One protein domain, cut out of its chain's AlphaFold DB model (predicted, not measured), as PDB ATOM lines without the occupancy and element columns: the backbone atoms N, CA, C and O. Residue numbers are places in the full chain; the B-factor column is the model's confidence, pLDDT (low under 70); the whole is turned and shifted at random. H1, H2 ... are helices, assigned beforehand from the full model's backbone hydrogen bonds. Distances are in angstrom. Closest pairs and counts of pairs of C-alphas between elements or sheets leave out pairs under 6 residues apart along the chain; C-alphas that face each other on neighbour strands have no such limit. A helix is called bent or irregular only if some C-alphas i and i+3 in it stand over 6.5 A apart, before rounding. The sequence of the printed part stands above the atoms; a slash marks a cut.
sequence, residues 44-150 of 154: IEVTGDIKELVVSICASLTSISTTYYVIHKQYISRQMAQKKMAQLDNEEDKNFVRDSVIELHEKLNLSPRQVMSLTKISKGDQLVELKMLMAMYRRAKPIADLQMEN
ATOM      1  N   ILE A  44     -10.475  42.302 -71.567       62.44
ATOM      2  CA  ILE A  44     -10.879  40.935 -71.946       62.44
ATOM      3  C   ILE A  44     -10.548  39.920 -70.846       62.44
ATOM      4  O   ILE A  44     -11.408  39.134 -70.462       62.44
ATOM      5  N   GLU A  45      -9.341  39.994 -70.285       59.66
ATOM      6  CA  GLU A  45      -8.857  39.070 -69.254       59.66
ATOM      7  C   GLU A  45      -9.700  39.141 -67.964       59.66
ATOM      8  O   GLU A  45     -10.183  38.126 -67.472       59.66
ATOM      9  N   VAL A  46     -10.005  40.354 -67.486       65.44
ATOM     10  CA  VAL A  46     -10.870  40.580 -66.311       65.44
ATOM     11  C   VAL A  46     -12.318  40.169 -66.595       65.44
ATOM     12  O   VAL A  46     -13.032  39.695 -65.714       65.44
ATOM     13  N   THR A  47     -12.766  40.350 -67.836       65.94
ATOM     14  CA  THR A  47     -14.133  40.008 -68.248       65.94
ATOM     15  C   THR A  47     -14.328  38.491 -68.301       65.94
ATOM     16  O   THR A  47     -15.412  38.015 -67.968       65.94
ATOM     17  N   GLY A  48     -13.276  37.737 -68.648       67.81
ATOM     18  CA  GLY A  48     -13.243  36.275 -68.577       67.81
ATOM     19  C   GLY A  48     -13.441  35.760 -67.152       67.81
ATOM     20  O   GLY A  48     -14.387  35.016 -66.907       67.81
ATOM     21  N   ASP A  49     -12.645  36.253 -66.199       67.12
ATOM     22  CA  ASP A  49     -12.752  35.869 -64.781       67.12
ATOM     23  C   ASP A  49     -14.147  36.171 -64.199       67.12
ATOM     24  O   ASP A  49     -14.719  35.373 -63.449       67.12
ATOM     25  N   ILE A  50     -14.726  37.326 -64.552       69.75
ATOM     26  CA  ILE A  50     -16.082  37.706 -64.124       69.75
ATOM     27  C   ILE A  50     -17.124  36.783 -64.754       69.75
ATOM     28  O   ILE A  50     -18.045  36.351 -64.059       69.75
ATOM     29  N   LYS A  51     -16.993  36.472 -66.048       72.06
ATOM     30  CA  LYS A  51     -17.897  35.549 -66.741       72.06
ATOM     31  C   LYS A  51     -17.861  34.171 -66.090       72.06
ATOM     32  O   LYS A  51     -18.922  33.651 -65.766       72.06
ATOM     33  N   GLU A  52     -16.680  33.603 -65.867       72.44
ATOM     34  CA  GLU A  52     -16.534  32.289 -65.230       72.44
ATOM     35  C   GLU A  52     -17.149  32.268 -63.831       72.44
ATOM     36  O   GLU A  52     -17.893  31.347 -63.496       72.44
ATOM     37  N   LEU A  53     -16.916  33.318 -63.036       71.44
ATOM     38  CA  LEU A  53     -17.522  33.457 -61.717       71.44
ATOM     39  C   LEU A  53     -19.052  33.504 -61.798       71.44
ATOM     40  O   LEU A  53     -19.731  32.772 -61.083       71.44
ATOM     41  N   VAL A  54     -19.610  34.356 -62.662       71.88
ATOM     42  CA  VAL A  54     -21.064  34.492 -62.815       71.88
ATOM     43  C   VAL A  54     -21.675  33.182 -63.309       71.88
ATOM     44  O   VAL A  54     -22.665  32.740 -62.734       71.88
ATOM     45  N   VAL A  55     -21.074  32.530 -64.307       73.00
ATOM     46  CA  VAL A  55     -21.531  31.238 -64.841       73.00
ATOM     47  C   VAL A  55     -21.482  30.149 -63.770       73.00
ATOM     48  O   VAL A  55     -22.470  29.436 -63.604       73.00
ATOM     49  N   SER A  56     -20.391  30.054 -63.002       71.38
ATOM     50  CA  SER A  56     -20.264  29.092 -61.898       71.38
ATOM     51  C   SER A  56     -21.377  29.282 -60.863       71.38
ATOM     52  O   SER A  56     -22.054  28.330 -60.475       71.38
ATOM     53  N   ILE A  57     -21.660  30.535 -60.485       69.06
ATOM     54  CA  ILE A  57     -22.726  30.835 -59.523       69.06
ATOM     55  C   ILE A  57     -24.115  30.537 -60.107       69.06
ATOM     56  O   ILE A  57     -24.968  30.011 -59.395       69.06
ATOM     57  N   CYS A  58     -24.356  30.853 -61.385       69.94
ATOM     58  CA  CYS A  58     -25.632  30.571 -62.047       69.94
ATOM     59  C   CYS A  58     -25.888  29.060 -62.157       69.94
ATOM     60  O   CYS A  58     -27.001  28.612 -61.890       69.94
ATOM     61  N   ALA A  59     -24.859  28.267 -62.474       70.69
ATOM     62  CA  ALA A  59     -24.952  26.809 -62.552       70.69
ATOM     63  C   ALA A  59     -25.277  26.165 -61.192       70.69
ATOM     64  O   ALA A  59     -26.041  25.203 -61.121       70.69
ATOM     65  N   SER A  60     -24.750  26.730 -60.104       71.12
ATOM     66  CA  SER A  60     -24.952  26.233 -58.737       71.12
ATOM     67  C   SER A  60     -26.130  26.888 -58.004       71.12
ATOM     68  O   SER A  60     -26.369  26.609 -56.829       71.12
ATOM     69  N   LEU A  61     -26.896  27.767 -58.657       72.56
ATOM     70  CA  LEU A  61     -27.843  28.643 -57.963       72.56
ATOM     71  C   LEU A  61     -28.972  27.879 -57.254       72.56
ATOM     72  O   LEU A  61     -29.363  28.228 -56.136       72.56
ATOM     73  N   THR A  62     -29.482  26.821 -57.885       67.62
ATOM     74  CA  THR A  62     -30.529  25.976 -57.300       67.62
ATOM     75  C   THR A  62     -30.005  25.238 -56.070       67.62
ATOM     76  O   THR A  62     -30.680  25.224 -55.039       67.62
ATOM     77  N   SER A  63     -28.784  24.693 -56.141       74.44
ATOM     78  CA  SER A  63     -28.179  23.924 -55.046       74.44
ATOM     79  C   SER A  63     -27.750  24.807 -53.873       74.44
ATOM     80  O   SER A  63     -27.826  24.376 -52.724       74.44
ATOM     81  N   ILE A  64     -27.357  26.055 -54.139       85.81
ATOM     82  CA  ILE A  64     -26.879  26.970 -53.104       85.81
ATOM     83  C   ILE A  64     -27.994  27.740 -52.401       85.81
ATOM     84  O   ILE A  64     -27.784  28.242 -51.298       85.81
ATOM     85  N   SER A  65     -29.177  27.845 -53.019       86.38
ATOM     86  CA  SER A  65     -30.282  28.647 -52.484       86.38
ATOM     87  C   SER A  65     -30.646  28.244 -51.054       86.38
ATOM     88  O   SER A  65     -30.691  29.097 -50.165       86.38
ATOM     89  N   THR A  66     -30.815  26.945 -50.806       89.44
ATOM     90  CA  THR A  66     -31.137  26.393 -49.487       89.44
ATOM     91  C   THR A  66     -30.041  26.696 -48.468       89.44
ATOM     92  O   THR A  66     -30.344  27.247 -47.410       89.44
ATOM     93  N   THR A  67     -28.776  26.411 -48.800       92.06
ATOM     94  CA  THR A  67     -27.614  26.710 -47.944       92.06
ATOM     95  C   THR A  67     -27.574  28.195 -47.580       92.06
ATOM     96  O   THR A  67     -27.513  28.546 -46.402       92.06
ATOM     97  N   TYR A  68     -27.717  29.086 -48.568       93.19
ATOM     98  CA  TYR A  68     -27.767  30.526 -48.327       93.19
ATOM     99  C   TYR A  68     -28.898  30.909 -47.366       93.19
ATOM    100  O   TYR A  68     -28.660  31.668 -46.427       93.19
ATOM    101  N   TYR A  69     -30.123  30.415 -47.572       93.38
ATOM    102  CA  TYR A  69     -31.258  30.783 -46.722       93.38
ATOM    103  C   TYR A  69     -31.083  30.309 -45.279       93.38
ATOM    104  O   TYR A  69     -31.396  31.063 -44.354       93.38
ATOM    105  N   VAL A  70     -30.560  29.097 -45.077       94.94
ATOM    106  CA  VAL A  70     -30.273  28.547 -43.744       94.94
ATOM    107  C   VAL A  70     -29.214  29.389 -43.036       94.94
ATOM    108  O   VAL A  70     -29.457  29.864 -41.923       94.94
ATOM    109  N   ILE A  71     -28.083  29.642 -43.700       96.25
ATOM    110  CA  ILE A  71     -26.989  30.458 -43.161       96.25
ATOM    111  C   ILE A  71     -27.477  31.876 -42.865       96.25
ATOM    112  O   ILE A  71     -27.276  32.387 -41.766       96.25
ATOM    113  N   HIS A  72     -28.182  32.511 -43.802       95.50
ATOM    114  CA  HIS A  72     -28.692  33.868 -43.628       95.50
ATOM    115  C   HIS A  72     -29.673  33.960 -42.453       95.50
ATOM    116  O   HIS A  72     -29.610  34.907 -41.669       95.50
ATOM    117  N   LYS A  73     -30.563  32.973 -42.286       95.56
ATOM    118  CA  LYS A  73     -31.498  32.926 -41.153       95.56
ATOM    119  C   LYS A  73     -30.749  32.876 -39.819       95.56
ATOM    120  O   LYS A  73     -31.057  33.678 -38.937       95.56
ATOM    121  N   GLN A  74     -29.759  31.993 -39.694       94.62
ATOM    122  CA  GLN A  74     -28.946  31.871 -38.478       94.62
ATOM    123  C   GLN A  74     -28.087  33.117 -38.218       94.62
ATOM    124  O   GLN A  74     -28.011  33.613 -37.096       94.62
ATOM    125  N   TYR A  75     -27.499  33.684 -39.268       94.56
ATOM    126  CA  TYR A  75     -26.729  34.923 -39.202       94.56
ATOM    127  C   TYR A  75     -27.556  36.099 -38.651       94.56
ATOM    128  O   TYR A  75     -27.066  36.891 -37.840       94.56
ATOM    129  N   ILE A  76     -28.825  36.212 -39.068       93.06
ATOM    130  CA  ILE A  76     -29.748  37.237 -38.563       93.06
ATOM    131  C   ILE A  76     -30.168  36.945 -37.121       93.06
ATOM    132  O   ILE A  76     -30.125  37.861 -36.300       93.06
ATOM    133  N   SER A  77     -30.533  35.701 -36.786       92.31
ATOM    134  CA  SER A  77     -30.945  35.355 -35.417       92.31
ATOM    135  C   SER A  77     -29.826  35.574 -34.396       92.31
ATOM    136  O   SER A  77     -30.101  35.980 -33.273       92.31
ATOM    137  N   ARG A  78     -28.565  35.386 -34.806       91.25
ATOM    138  CA  ARG A  78     -27.359  35.630 -33.994       91.25
ATOM    139  C   ARG A  78     -26.891  37.100 -34.002       91.25
ATOM    140  O   ARG A  78     -25.857  37.432 -33.426       91.25
ATOM    141  N   GLN A  79     -27.626  38.003 -34.663       89.94
ATOM    142  CA  GLN A  79     -27.347  39.449 -34.738       89.94
ATOM    143  C   GLN A  79     -25.917  39.796 -35.207       89.94
ATOM    144  O   GLN A  79     -25.288  40.751 -34.744       89.94
ATOM    145  N   MET A  80     -25.387  39.042 -36.174       89.44
ATOM    146  CA  MET A  80     -23.990  39.159 -36.629       89.44
ATOM    147  C   MET A  80     -23.742  40.312 -37.623       89.44
ATOM    148  O   MET A  80     -22.608  40.557 -38.044       89.44
ATOM    149  N   ALA A  81     -24.790  41.063 -37.983       85.00
ATOM    150  CA  ALA A  81     -24.763  42.122 -38.994       85.00
ATOM    151  C   ALA A  81     -23.635  43.145 -38.794       85.00
ATOM    152  O   ALA A  81     -22.894  43.447 -39.734       85.00
ATOM    153  N   GLN A  82     -23.480  43.626 -37.563       83.81
ATOM    154  CA  GLN A  82     -22.547  44.701 -37.211       83.81
ATOM    155  C   GLN A  82     -21.269  44.204 -36.531       83.81
ATOM    156  O   GLN A  82     -20.408  45.007 -36.184       83.81
ATOM    157  N   LYS A  83     -21.126  42.886 -36.366       88.06
ATOM    158  CA  LYS A  83     -19.983  42.287 -35.680       88.06
ATOM    159  C   LYS A  83     -18.839  41.968 -36.648       88.06
ATOM    160  O   LYS A  83     -19.067  41.751 -37.846       88.06
ATOM    161  N   LYS A  84     -17.623  41.920 -36.115       86.12
ATOM    162  CA  LYS A  84     -16.419  41.293 -36.686       86.12
ATOM    163  C   LYS A  84     -16.140  39.965 -35.992       86.12
ATOM    164  O   LYS A  84     -16.652  39.745 -34.898       86.12
ATOM    165  N   MET A  85     -15.302  39.116 -36.586       89.25
ATOM    166  CA  MET A  85     -14.975  37.808 -35.998       89.25
ATOM    167  C   MET A  85     -14.443  37.933 -34.558       89.25
ATOM    168  O   MET A  85     -14.831  37.169 -33.681       89.25
ATOM    169  N   ALA A  86     -13.623  38.954 -34.289       88.06
ATOM    170  CA  ALA A  86     -13.069  39.237 -32.961       88.06
ATOM    171  C   ALA A  86     -14.105  39.693 -31.910       88.06
ATOM    172  O   ALA A  86     -13.781  39.748 -30.731       88.06
ATOM    173  N   GLN A  87     -15.324  40.048 -32.328       89.62
ATOM    174  CA  GLN A  87     -16.424  40.499 -31.462       89.62
ATOM    175  C   GLN A  87     -17.449  39.382 -31.193       89.62
ATOM    176  O   GLN A  87     -18.559  39.656 -30.737       89.62
ATOM    177  N   LEU A  88     -17.133  38.142 -31.574       90.00
ATOM    178  CA  LEU A  88     -17.945  36.974 -31.253       90.00
ATOM    179  C   LEU A  88     -17.452  36.383 -29.932       90.00
ATOM    180  O   LEU A  88     -16.310  35.931 -29.838       90.00
ATOM    181  N   ASP A  89     -18.325  36.393 -28.927       84.88
ATOM    182  CA  ASP A  89     -17.958  36.064 -27.545       84.88
ATOM    183  C   ASP A  89     -17.959  34.556 -27.266       84.88
ATOM    184  O   ASP A  89     -17.294  34.097 -26.340       84.88
ATOM    185  N   ASN A  90     -18.680  33.767 -28.069       91.56
ATOM    186  CA  ASN A  90     -18.804  32.322 -27.892       91.56
ATOM    187  C   ASN A  90     -18.221  31.544 -29.086       91.56
ATOM    188  O   ASN A  90     -18.221  32.016 -30.226       91.56
ATOM    189  N   GLU A  91     -17.699  30.344 -28.816       93.12
ATOM    190  CA  GLU A  91     -17.112  29.486 -29.855       93.12
ATOM    191  C   GLU A  91     -18.158  28.883 -30.795       93.12
ATOM    192  O   GLU A  91     -17.835  28.596 -31.942       93.12
ATOM    193  N   GLU A  92     -19.413  28.742 -30.365       94.12
ATOM    194  CA  GLU A  92     -20.489  28.241 -31.225       94.12
ATOM    195  C   GLU A  92     -20.732  29.175 -32.422       94.12
ATOM    196  O   GLU A  92     -20.773  28.731 -33.566       94.12
ATOM    197  N   ASP A  93     -20.803  30.483 -32.180       94.25
ATOM    198  CA  ASP A  93     -20.944  31.525 -33.193       94.25
ATOM    199  C   ASP A  93     -19.730  31.565 -34.122       94.25
ATOM    200  O   ASP A  93     -19.876  31.731 -35.333       94.25
ATOM    201  N   LYS A  94     -18.522  31.401 -33.572       94.00
ATOM    202  CA  LYS A  94     -17.298  31.350 -34.379       94.00
ATOM    203  C   LYS A  94     -17.260  30.105 -35.262       94.00
ATOM    204  O   LYS A  94     -16.875  30.213 -36.424       94.00
ATOM    205  N   ASN A  95     -17.671  28.951 -34.741       96.31
ATOM    206  CA  ASN A  95     -17.756  27.709 -35.507       96.31
ATOM    207  C   ASN A  95     -18.826  27.809 -36.588       96.31
ATOM    208  O   ASN A  95     -18.522  27.560 -37.745       96.31
ATOM    209  N   PHE A  96     -20.008  28.337 -36.258       96.31
ATOM    210  CA  PHE A  96     -21.038  28.643 -37.248       96.31
ATOM    211  C   PHE A  96     -20.487  29.489 -38.404       96.31
ATOM    212  O   PHE A  96     -20.745  29.178 -39.566       96.31
ATOM    213  N   VAL A  97     -19.708  30.538 -38.113       96.62
ATOM    214  CA  VAL A  97     -19.094  31.373 -39.158       96.62
ATOM    215  C   VAL A  97     -18.086  30.584 -39.993       96.62
ATOM    216  O   VAL A  97     -18.138  30.668 -41.217       96.62
ATOM    217  N   ARG A  98     -17.187  29.823 -39.358       95.75
ATOM    218  CA  ARG A  98     -16.175  29.001 -40.046       95.75
ATOM    219  C   ARG A  98     -16.828  27.990 -40.984       95.75
ATOM    220  O   ARG A  98     -16.495  27.964 -42.167       95.75
ATOM    221  N   ASP A  99     -17.791  27.239 -40.469       96.50
ATOM    222  CA  ASP A  99     -18.493  26.192 -41.204       96.50
ATOM    223  C   ASP A  99     -19.301  26.794 -42.357       96.50
ATOM    224  O   ASP A  99     -19.229  26.316 -43.485       96.50
ATOM    225  N   SER A 100     -19.974  27.927 -42.119       96.38
ATOM    226  CA  SER A 100     -20.723  28.646 -43.159       96.38
ATOM    227  C   SER A 100     -19.828  29.167 -44.287       96.38
ATOM    228  O   SER A 100     -20.249  29.199 -45.443       96.38
ATOM    229  N   VAL A 101     -18.608  29.618 -43.972       95.00
ATOM    230  CA  VAL A 101     -17.632  30.068 -44.980       95.00
ATOM    231  C   VAL A 101     -17.184  28.894 -45.843       95.00
ATOM    232  O   VAL A 101     -17.184  29.019 -47.066       95.00
ATOM    233  N   ILE A 102     -16.848  27.760 -45.224       92.81
ATOM    234  CA  ILE A 102     -16.447  26.540 -45.937       92.81
ATOM    235  C   ILE A 102     -17.587  26.061 -46.842       92.81
ATOM    236  O   ILE A 102     -17.385  25.903 -48.045       92.81
ATOM    237  N   GLU A 103     -18.799  25.934 -46.298       92.88
ATOM    238  CA  GLU A 103     -19.958  25.447 -47.049       92.88
ATOM    239  C   GLU A 103     -20.276  26.356 -48.249       92.88
ATOM    240  O   GLU A 103     -20.533  25.876 -49.353       92.88
ATOM    241  N   LEU A 104     -20.214  27.682 -48.079       91.44
ATOM    242  CA  LEU A 104     -20.459  28.608 -49.187       91.44
ATOM    243  C   LEU A 104     -19.342  28.603 -50.230       91.44
ATOM    244  O   LEU A 104     -19.658  28.736 -51.411       91.44
ATOM    245  N   HIS A 105     -18.073  28.438 -49.846       89.31
ATOM    246  CA  HIS A 105     -16.976  28.285 -50.812       89.31
ATOM    247  C   HIS A 105     -17.173  27.052 -51.691       89.31
ATOM    248  O   HIS A 105     -17.082  27.152 -52.917       89.31
ATOM    249  N   GLU A 106     -17.511  25.916 -51.076       87.56
ATOM    250  CA  GLU A 106     -17.772  24.661 -51.783       87.56
ATOM    251  C   GLU A 106     -18.978  24.781 -52.717       87.56
ATOM    252  O   GLU A 106     -18.903  24.425 -53.893       87.56
ATOM    253  N   LYS A 107     -20.096  25.335 -52.231       87.44
ATOM    254  CA  LYS A 107     -21.323  25.448 -53.031       87.44
ATOM    255  C   LYS A 107     -21.236  26.500 -54.136       87.44
ATOM    256  O   LYS A 107     -21.863  26.323 -55.179       87.44
ATOM    257  N   LEU A 108     -20.491  27.590 -53.930       83.69
ATOM    258  CA  LEU A 108     -20.234  28.590 -54.977       83.69
ATOM    259  C   LEU A 108     -19.236  28.081 -56.025       83.69
ATOM    260  O   LEU A 108     -19.063  28.748 -57.044       83.69
ATOM    261  N   ASN A 109     -18.604  26.923 -55.787       81.56
ATOM    262  CA  ASN A 109     -17.618  26.311 -56.671       81.56
ATOM    263  C   ASN A 109     -16.531  27.323 -57.083       81.56
ATOM    264  O   ASN A 109     -16.239  27.518 -58.266       81.56
ATOM    265  N   LEU A 110     -15.999  28.043 -56.090       80.94
ATOM    266  CA  LEU A 110     -14.965  29.053 -56.306       80.94
ATOM    267  C   LEU A 110     -13.611  28.383 -56.525       80.94
ATOM    268  O   LEU A 110     -13.249  27.432 -55.832       80.94
ATOM    269  N   SER A 111     -12.823  28.907 -57.461       81.62
ATOM    270  CA  SER A 111     -11.468  28.405 -57.685       81.62
ATOM    271  C   SER A 111     -10.554  28.734 -56.494       81.62
ATOM    272  O   SER A 111     -10.761  29.750 -55.821       81.62
ATOM    273  N   PRO A 112      -9.474  27.965 -56.250       82.88
ATOM    274  CA  PRO A 112      -8.539  28.253 -55.159       82.88
ATOM    275  C   PRO A 112      -7.993  29.690 -55.190       82.88
ATOM    276  O   PRO A 112      -7.853  30.338 -54.155       82.88
ATOM    277  N   ARG A 113      -7.759  30.237 -56.391       82.56
ATOM    278  CA  ARG A 113      -7.323  31.628 -56.585       82.56
ATOM    279  C   ARG A 113      -8.384  32.637 -56.128       82.56
ATOM    280  O   ARG A 113      -8.035  33.660 -55.531       82.56
ATOM    281  N   GLN A 114      -9.660  32.368 -56.398       80.81
ATOM    282  CA  GLN A 114     -10.778  33.210 -55.962       80.81
ATOM    283  C   GLN A 114     -10.941  33.162 -54.438       80.81
ATOM    284  O   GLN A 114     -11.061  34.217 -53.819       80.81
ATOM    285  N   VAL A 115     -10.836  31.974 -53.831       85.31
ATOM    286  CA  VAL A 115     -10.850  31.798 -52.366       85.31
ATOM    287  C   VAL A 115      -9.724  32.604 -51.714       85.31
ATOM    288  O   VAL A 115      -9.985  33.458 -50.871       85.31
ATOM    289  N   MET A 116      -8.479  32.442 -52.179       85.19
ATOM    290  CA  MET A 116      -7.332  33.209 -51.667       85.19
ATOM    291  C   MET A 116      -7.530  34.725 -51.791       85.19
ATOM    292  O   MET A 116      -7.147  35.490 -50.903       85.19
ATOM    293  N   SER A 117      -8.130  35.173 -52.896       82.75
ATOM    294  CA  SER A 117      -8.420  36.591 -53.119       82.75
ATOM    295  C   SER A 117      -9.460  37.113 -52.126       82.75
ATOM    296  O   SER A 117      -9.270  38.191 -51.563       82.75
ATOM    297  N   LEU A 118     -10.517  36.341 -51.858       84.88
ATOM    298  CA  LEU A 118     -11.535  36.678 -50.862       84.88
ATOM    299  C   LEU A 118     -10.944  36.770 -49.456       84.88
ATOM    300  O   LEU A 118     -11.175  37.776 -48.786       84.88
ATOM    301  N   THR A 119     -10.109  35.811 -49.052       86.50
ATOM    302  CA  THR A 119      -9.426  35.838 -47.748       86.50
ATOM    303  C   THR A 119      -8.491  37.042 -47.608       86.50
ATOM    304  O   THR A 119      -8.413  37.681 -46.555       86.50
ATOM    305  N   LYS A 120      -7.792  37.419 -48.685       83.88
ATOM    306  CA  LYS A 120      -6.943  38.619 -48.691       83.88
ATOM    307  C   LYS A 120      -7.772  39.895 -48.532       83.88
ATOM    308  O   LYS A 120      -7.394  40.783 -47.768       83.88
ATOM    309  N   ILE A 121      -8.904  39.988 -49.231       82.25
ATOM    310  CA  ILE A 121      -9.812  41.141 -49.165       82.25
ATOM    311  C   ILE A 121     -10.491  41.236 -47.792       82.25
ATOM    312  O   ILE A 121     -10.605  42.335 -47.243       82.25
ATOM    313  N   SER A 122     -10.893  40.102 -47.213       84.38
ATOM    314  CA  SER A 122     -11.470  40.026 -45.868       84.38
ATOM    315  C   SER A 122     -10.445  40.327 -44.768       84.38
ATOM    316  O   SER A 122     -10.821  40.486 -43.607       84.38
ATOM    317  N   LYS A 123      -9.155  40.452 -45.120       88.12
ATOM    318  CA  LYS A 123      -8.023  40.596 -44.191       88.12
ATOM    319  C   LYS A 123      -7.979  39.457 -43.163       88.12
ATOM    320  O   LYS A 123      -7.579  39.675 -42.023       88.12
ATOM    321  N   GLY A 124      -8.427  38.265 -43.564       86.56
ATOM    322  CA  GLY A 124      -8.545  37.092 -42.698       86.56
ATOM    323  C   GLY A 124      -9.733  37.109 -41.728       86.56
ATOM    324  O   GLY A 124      -9.873  36.178 -40.939       86.56
ATOM    325  N   ASP A 125     -10.606  38.125 -41.755       90.88
ATOM    326  CA  ASP A 125     -11.826  38.133 -40.940       90.88
ATOM    327  C   ASP A 125     -12.906  37.268 -41.609       90.88
ATOM    328  O   ASP A 125     -13.583  37.687 -42.552       90.88
ATOM    329  N   GLN A 126     -13.088  36.050 -41.096       93.75
ATOM    330  CA  GLN A 126     -14.037  35.077 -41.645       93.75
ATOM    331  C   GLN A 126     -15.496  35.551 -41.582       93.75
ATOM    332  O   GLN A 126     -16.302  35.169 -42.428       93.75
ATOM    333  N   LEU A 127     -15.860  36.428 -40.639       92.88
ATOM    334  CA  LEU A 127     -17.210  36.989 -40.589       92.88
ATOM    335  C   LEU A 127     -17.409  38.052 -41.680       92.88
ATOM    336  O   LEU A 127     -18.503  38.182 -42.234       92.88
ATOM    337  N   VAL A 128     -16.367  38.807 -42.028       91.12
ATOM    338  CA  VAL A 128     -16.386  39.681 -43.213       91.12
ATOM    339  C   VAL A 128     -16.468  38.847 -44.490       91.12
ATOM    340  O   VAL A 128     -17.269  39.162 -45.370       91.12
ATOM    341  N   GLU A 129     -15.705  37.762 -44.573       93.31
ATOM    342  CA  GLU A 129     -15.716  36.844 -45.714       93.31
ATOM    343  C   GLU A 129     -17.093  36.206 -45.929       93.31
ATOM    344  O   GLU A 129     -17.642  36.274 -47.028       93.31
ATOM    345  N   LEU A 130     -17.727  35.719 -44.858       94.69
ATOM    346  CA  LEU A 130     -19.099  35.210 -44.881       94.69
ATOM    347  C   LEU A 130     -20.084  36.240 -45.457       94.69
ATOM    348  O   LEU A 130     -20.924  35.920 -46.302       94.69
ATOM    349  N   LYS A 131     -19.964  37.509 -45.043       92.88
ATOM    350  CA  LYS A 131     -20.795  38.605 -45.573       92.88
ATOM    351  C   LYS A 131     -20.561  38.824 -47.064       92.88
ATOM    352  O   LYS A 131     -21.525  39.107 -47.778       92.88
ATOM    353  N   MET A 132     -19.322  38.707 -47.534       90.12
ATOM    354  CA  MET A 132     -18.990  38.823 -48.955       90.12
ATOM    355  C   MET A 132     -19.612  37.682 -49.764       90.12
ATOM    356  O   MET A 132     -20.316  37.970 -50.731       90.12
ATOM    357  N   LEU A 133     -19.450  36.430 -49.326       91.50
ATOM    358  CA  LEU A 133     -20.006  35.240 -49.987       91.50
ATOM    359  C   LEU A 133     -21.539  35.309 -50.083       91.50
ATOM    360  O   LEU A 133     -22.111  35.188 -51.168       91.50
ATOM    361  N   MET A 134     -22.218  35.636 -48.977       92.19
ATOM    362  CA  MET A 134     -23.668  35.873 -48.977       92.19
ATOM    363  C   MET A 134     -24.068  36.987 -49.952       92.19
ATOM    364  O   MET A 134     -25.093  36.909 -50.631       92.19
ATOM    365  N   ALA A 135     -23.276  38.056 -50.028       88.88
ATOM    366  CA  ALA A 135     -23.560  39.182 -50.904       88.88
ATOM    367  C   ALA A 135     -23.266  38.889 -52.388       88.88
ATOM    368  O   ALA A 135     -23.875  39.541 -53.239       88.88
ATOM    369  N   MET A 136     -22.374  37.941 -52.696       84.94
ATOM    370  CA  MET A 136     -22.151  37.416 -54.047       84.94
ATOM    371  C   MET A 136     -23.377  36.638 -54.521       84.94
ATOM    372  O   MET A 136     -23.935  36.990 -55.559       84.94
ATOM    373  N   TYR A 137     -23.870  35.686 -53.718       86.75
ATOM    374  CA  TYR A 137     -25.092  34.942 -54.041       86.75
ATOM    375  C   TYR A 137     -26.273  35.876 -54.340       86.75
ATOM    376  O   TYR A 137     -26.878  35.795 -55.408       86.75
ATOM    377  N   ARG A 138     -26.561  36.836 -53.444       87.31
ATOM    378  CA  ARG A 138     -27.683  37.778 -53.637       87.31
ATOM    379  C   ARG A 138     -27.587  38.599 -54.924       87.31
ATOM    380  O   ARG A 138     -28.618  39.027 -55.430       87.31
ATOM    381  N   ARG A 139     -26.374  38.892 -55.404       83.62
ATOM    382  CA  ARG A 139     -26.147  39.691 -56.621       83.62
ATOM    383  C   ARG A 139     -26.156  38.852 -57.889       83.62
ATOM    384  O   ARG A 139     -26.580  39.352 -58.922       83.62
ATOM    385  N   ALA A 140     -25.703  37.608 -57.808       79.94
ATOM    386  CA  ALA A 140     -25.734  36.688 -58.931       79.94
ATOM    387  C   ALA A 140     -27.142  36.133 -59.182       79.94
ATOM    388  O   ALA A 140     -27.501  35.916 -60.334       79.94
ATOM    389  N   LYS A 141     -27.967  35.973 -58.135       83.00
ATOM    390  CA  LYS A 141     -29.324  35.423 -58.267       83.00
ATOM    391  C   LYS A 141     -30.174  36.137 -59.337       83.00
ATOM    392  O   LYS A 141     -30.669  35.435 -60.209       83.00
ATOM    393  N   PRO A 142     -30.306  37.480 -59.361       82.00
ATOM    394  CA  PRO A 142     -31.071  38.154 -60.413       82.00
ATOM    395  C   PRO A 142     -30.539  37.895 -61.827       82.00
ATOM    396  O   PRO A 142     -31.315  37.835 -62.772       82.00
ATOM    397  N   ILE A 143     -29.220  37.741 -61.986       78.12
ATOM    398  CA  ILE A 143     -28.599  37.462 -63.287       78.12
ATOM    399  C   ILE A 143     -28.956  36.042 -63.741       78.12
ATOM    400  O   ILE A 143     -29.340  35.838 -64.890       78.12
ATOM    401  N   ALA A 144     -28.881  35.079 -62.826       75.19
ATOM    402  CA  ALA A 144     -29.266  33.700 -63.084       75.19
ATOM    403  C   ALA A 144     -30.767  33.570 -63.399       75.19
ATOM    404  O   ALA A 144     -31.132  32.873 -64.342       75.19
ATOM    405  N   ASP A 145     -31.629  34.291 -62.671       78.38
ATOM    406  CA  ASP A 145     -33.068  34.351 -62.954       78.38
ATOM    407  C   ASP A 145     -33.306  34.872 -64.394       78.38
ATOM    408  O   ASP A 145     -34.052  34.269 -65.165       78.38
ATOM    409  N   LEU A 146     -32.598  35.933 -64.815       78.12
ATOM    410  CA  LEU A 146     -32.674  36.465 -66.186       78.12
ATOM    411  C   LEU A 146     -32.150  35.489 -67.249       78.12
ATOM    412  O   LEU A 146     -32.676  35.465 -68.366       78.12
ATOM    413  N   GLN A 147     -31.127  34.693 -66.929       72.94
ATOM    414  CA  GLN A 147     -30.634  33.633 -67.810       72.94
ATOM    415  C   GLN A 147     -31.696  32.539 -67.991       72.94
ATOM    416  O   GLN A 147     -31.974  32.141 -69.122       72.94
ATOM    417  N   MET A 148     -32.330  32.089 -66.903       72.56
ATOM    418  CA  MET A 148     -33.414  31.098 -66.952       72.56
ATOM    419  C   MET A 148     -34.618  31.596 -67.760       72.56
ATOM    420  O   MET A 148     -35.232  30.829 -68.500       72.56
ATOM    421  N   GLU A 149     -34.928  32.890 -67.675       77.69
ATOM    422  CA  GLU A 149     -35.984  33.539 -68.461       77.69
ATOM    423  C   GLU A 149     -35.606  33.773 -69.941       77.69
ATOM    424  O   GLU A 149     -36.384  34.378 -70.677       77.69
ATOM    425  N   ASN A 150     -34.427  33.325 -70.399       69.56
ATOM    426  CA  ASN A 150     -33.853  33.607 -71.726       69.56
ATOM    427  C   ASN A 150     -33.699  35.108 -72.050       69.56
ATOM    428  O   ASN A 150     -33.539  35.491 -73.213       69.56
TER     429      ASN A 150
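What this domain is: This is residues 44 to 150 of the 154 residues of an uncharacterized protein of Marinomonas rhizomae (UniProt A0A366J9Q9). A long helix, H5, runs slanting across a helical hairpin of H2 and H3, its first part packed on H3 and its later part on H2, and the three make a loose bundle. The short helix H4 packs on the first part of H5, H1 meets the later part of H5 crosswise, and the long link between H2 and H3 lies at the end of the domain away from H1. The printed part has 107 residues with five named helices, H1 to H5 in that order, and no named strand; the class is all helix. The whole is compact, with a radius of gyration of the C-alphas of 14.3 A, yet elongated, spanning 46 by 28 by 20 A.

How they stand to each other: H5, residues 126 to 148, is the hub and touches the four other helices. With residues 126 to 134 alone it touches H3, residues 91 to 107; the closest C-alphas, those of Val 101 and Leu 130, are 5.3 A apart, and the two run the same way at a shallow tilt of 34 degrees, only just short of steep. With residues 134 to 144 alone H5 touches H2, residues 61 to 77, opposite ways at a steep tilt of 40 degrees; the closest C-alphas are those of Tyr 68 and Met 134, 6.8 A apart. H2 and H3 form a helical hairpin, opposite ways at a shallow tilt of 15 degrees, where H3 touches H2 with residues 100 to 107 alone; the closest C-alphas, those of Ile 64 and Lys 107, are 5.8 A apart. H4, residues 112 to 121, touches residues 126 to 132 of H5 at a steep tilt of 56 degrees, opposite ways, with the C-alphas of Leu 118 and Glu 129 closest at 6.6 A. H1, residues 44 to 59, touches H5 with residues 54 to 58 alone, about perpendicular at 83 degrees; the closest C-alphas, those of Cys 58 and Ala 144, are 4.9 A apart. H1 is apart from H3 and H4. In H1, H3 and H4 every O i to N i+4 pair is within hydrogen-bond range; in H2 it is 11 of 13 and in H5 17 of 19.

Where its parts are: H5 is 32.1 A long, from C-alpha 126 at (-14.037, 35.077, -41.645) to C-alpha 148 at (-33.414, 31.098, -66.952), with a kink of 31 degrees near residue 142. H3 measures 23.9 A and H2 23.7 A. H2 has a kink of 26 degrees near residue 68 and is only just irregular, with C-alphas 63 and 66 6.8 A apart. H1, 22.0 A, begins at C-alpha 44 (-10.879, 40.935, -71.946), and H4 measures 14.3 A.

The domain as a whole: The two C-alphas farthest apart, those of Asp 89 and Asn 150, are 47.0 A apart. The printed part has no cut. The link from H2 to H3, residues 78 to 90, is long; the other three are tight. The mean pLDDT of the printed part is 84.5, and it is under 70 at residues 44 to 50, 57 to 58, 62 and 150.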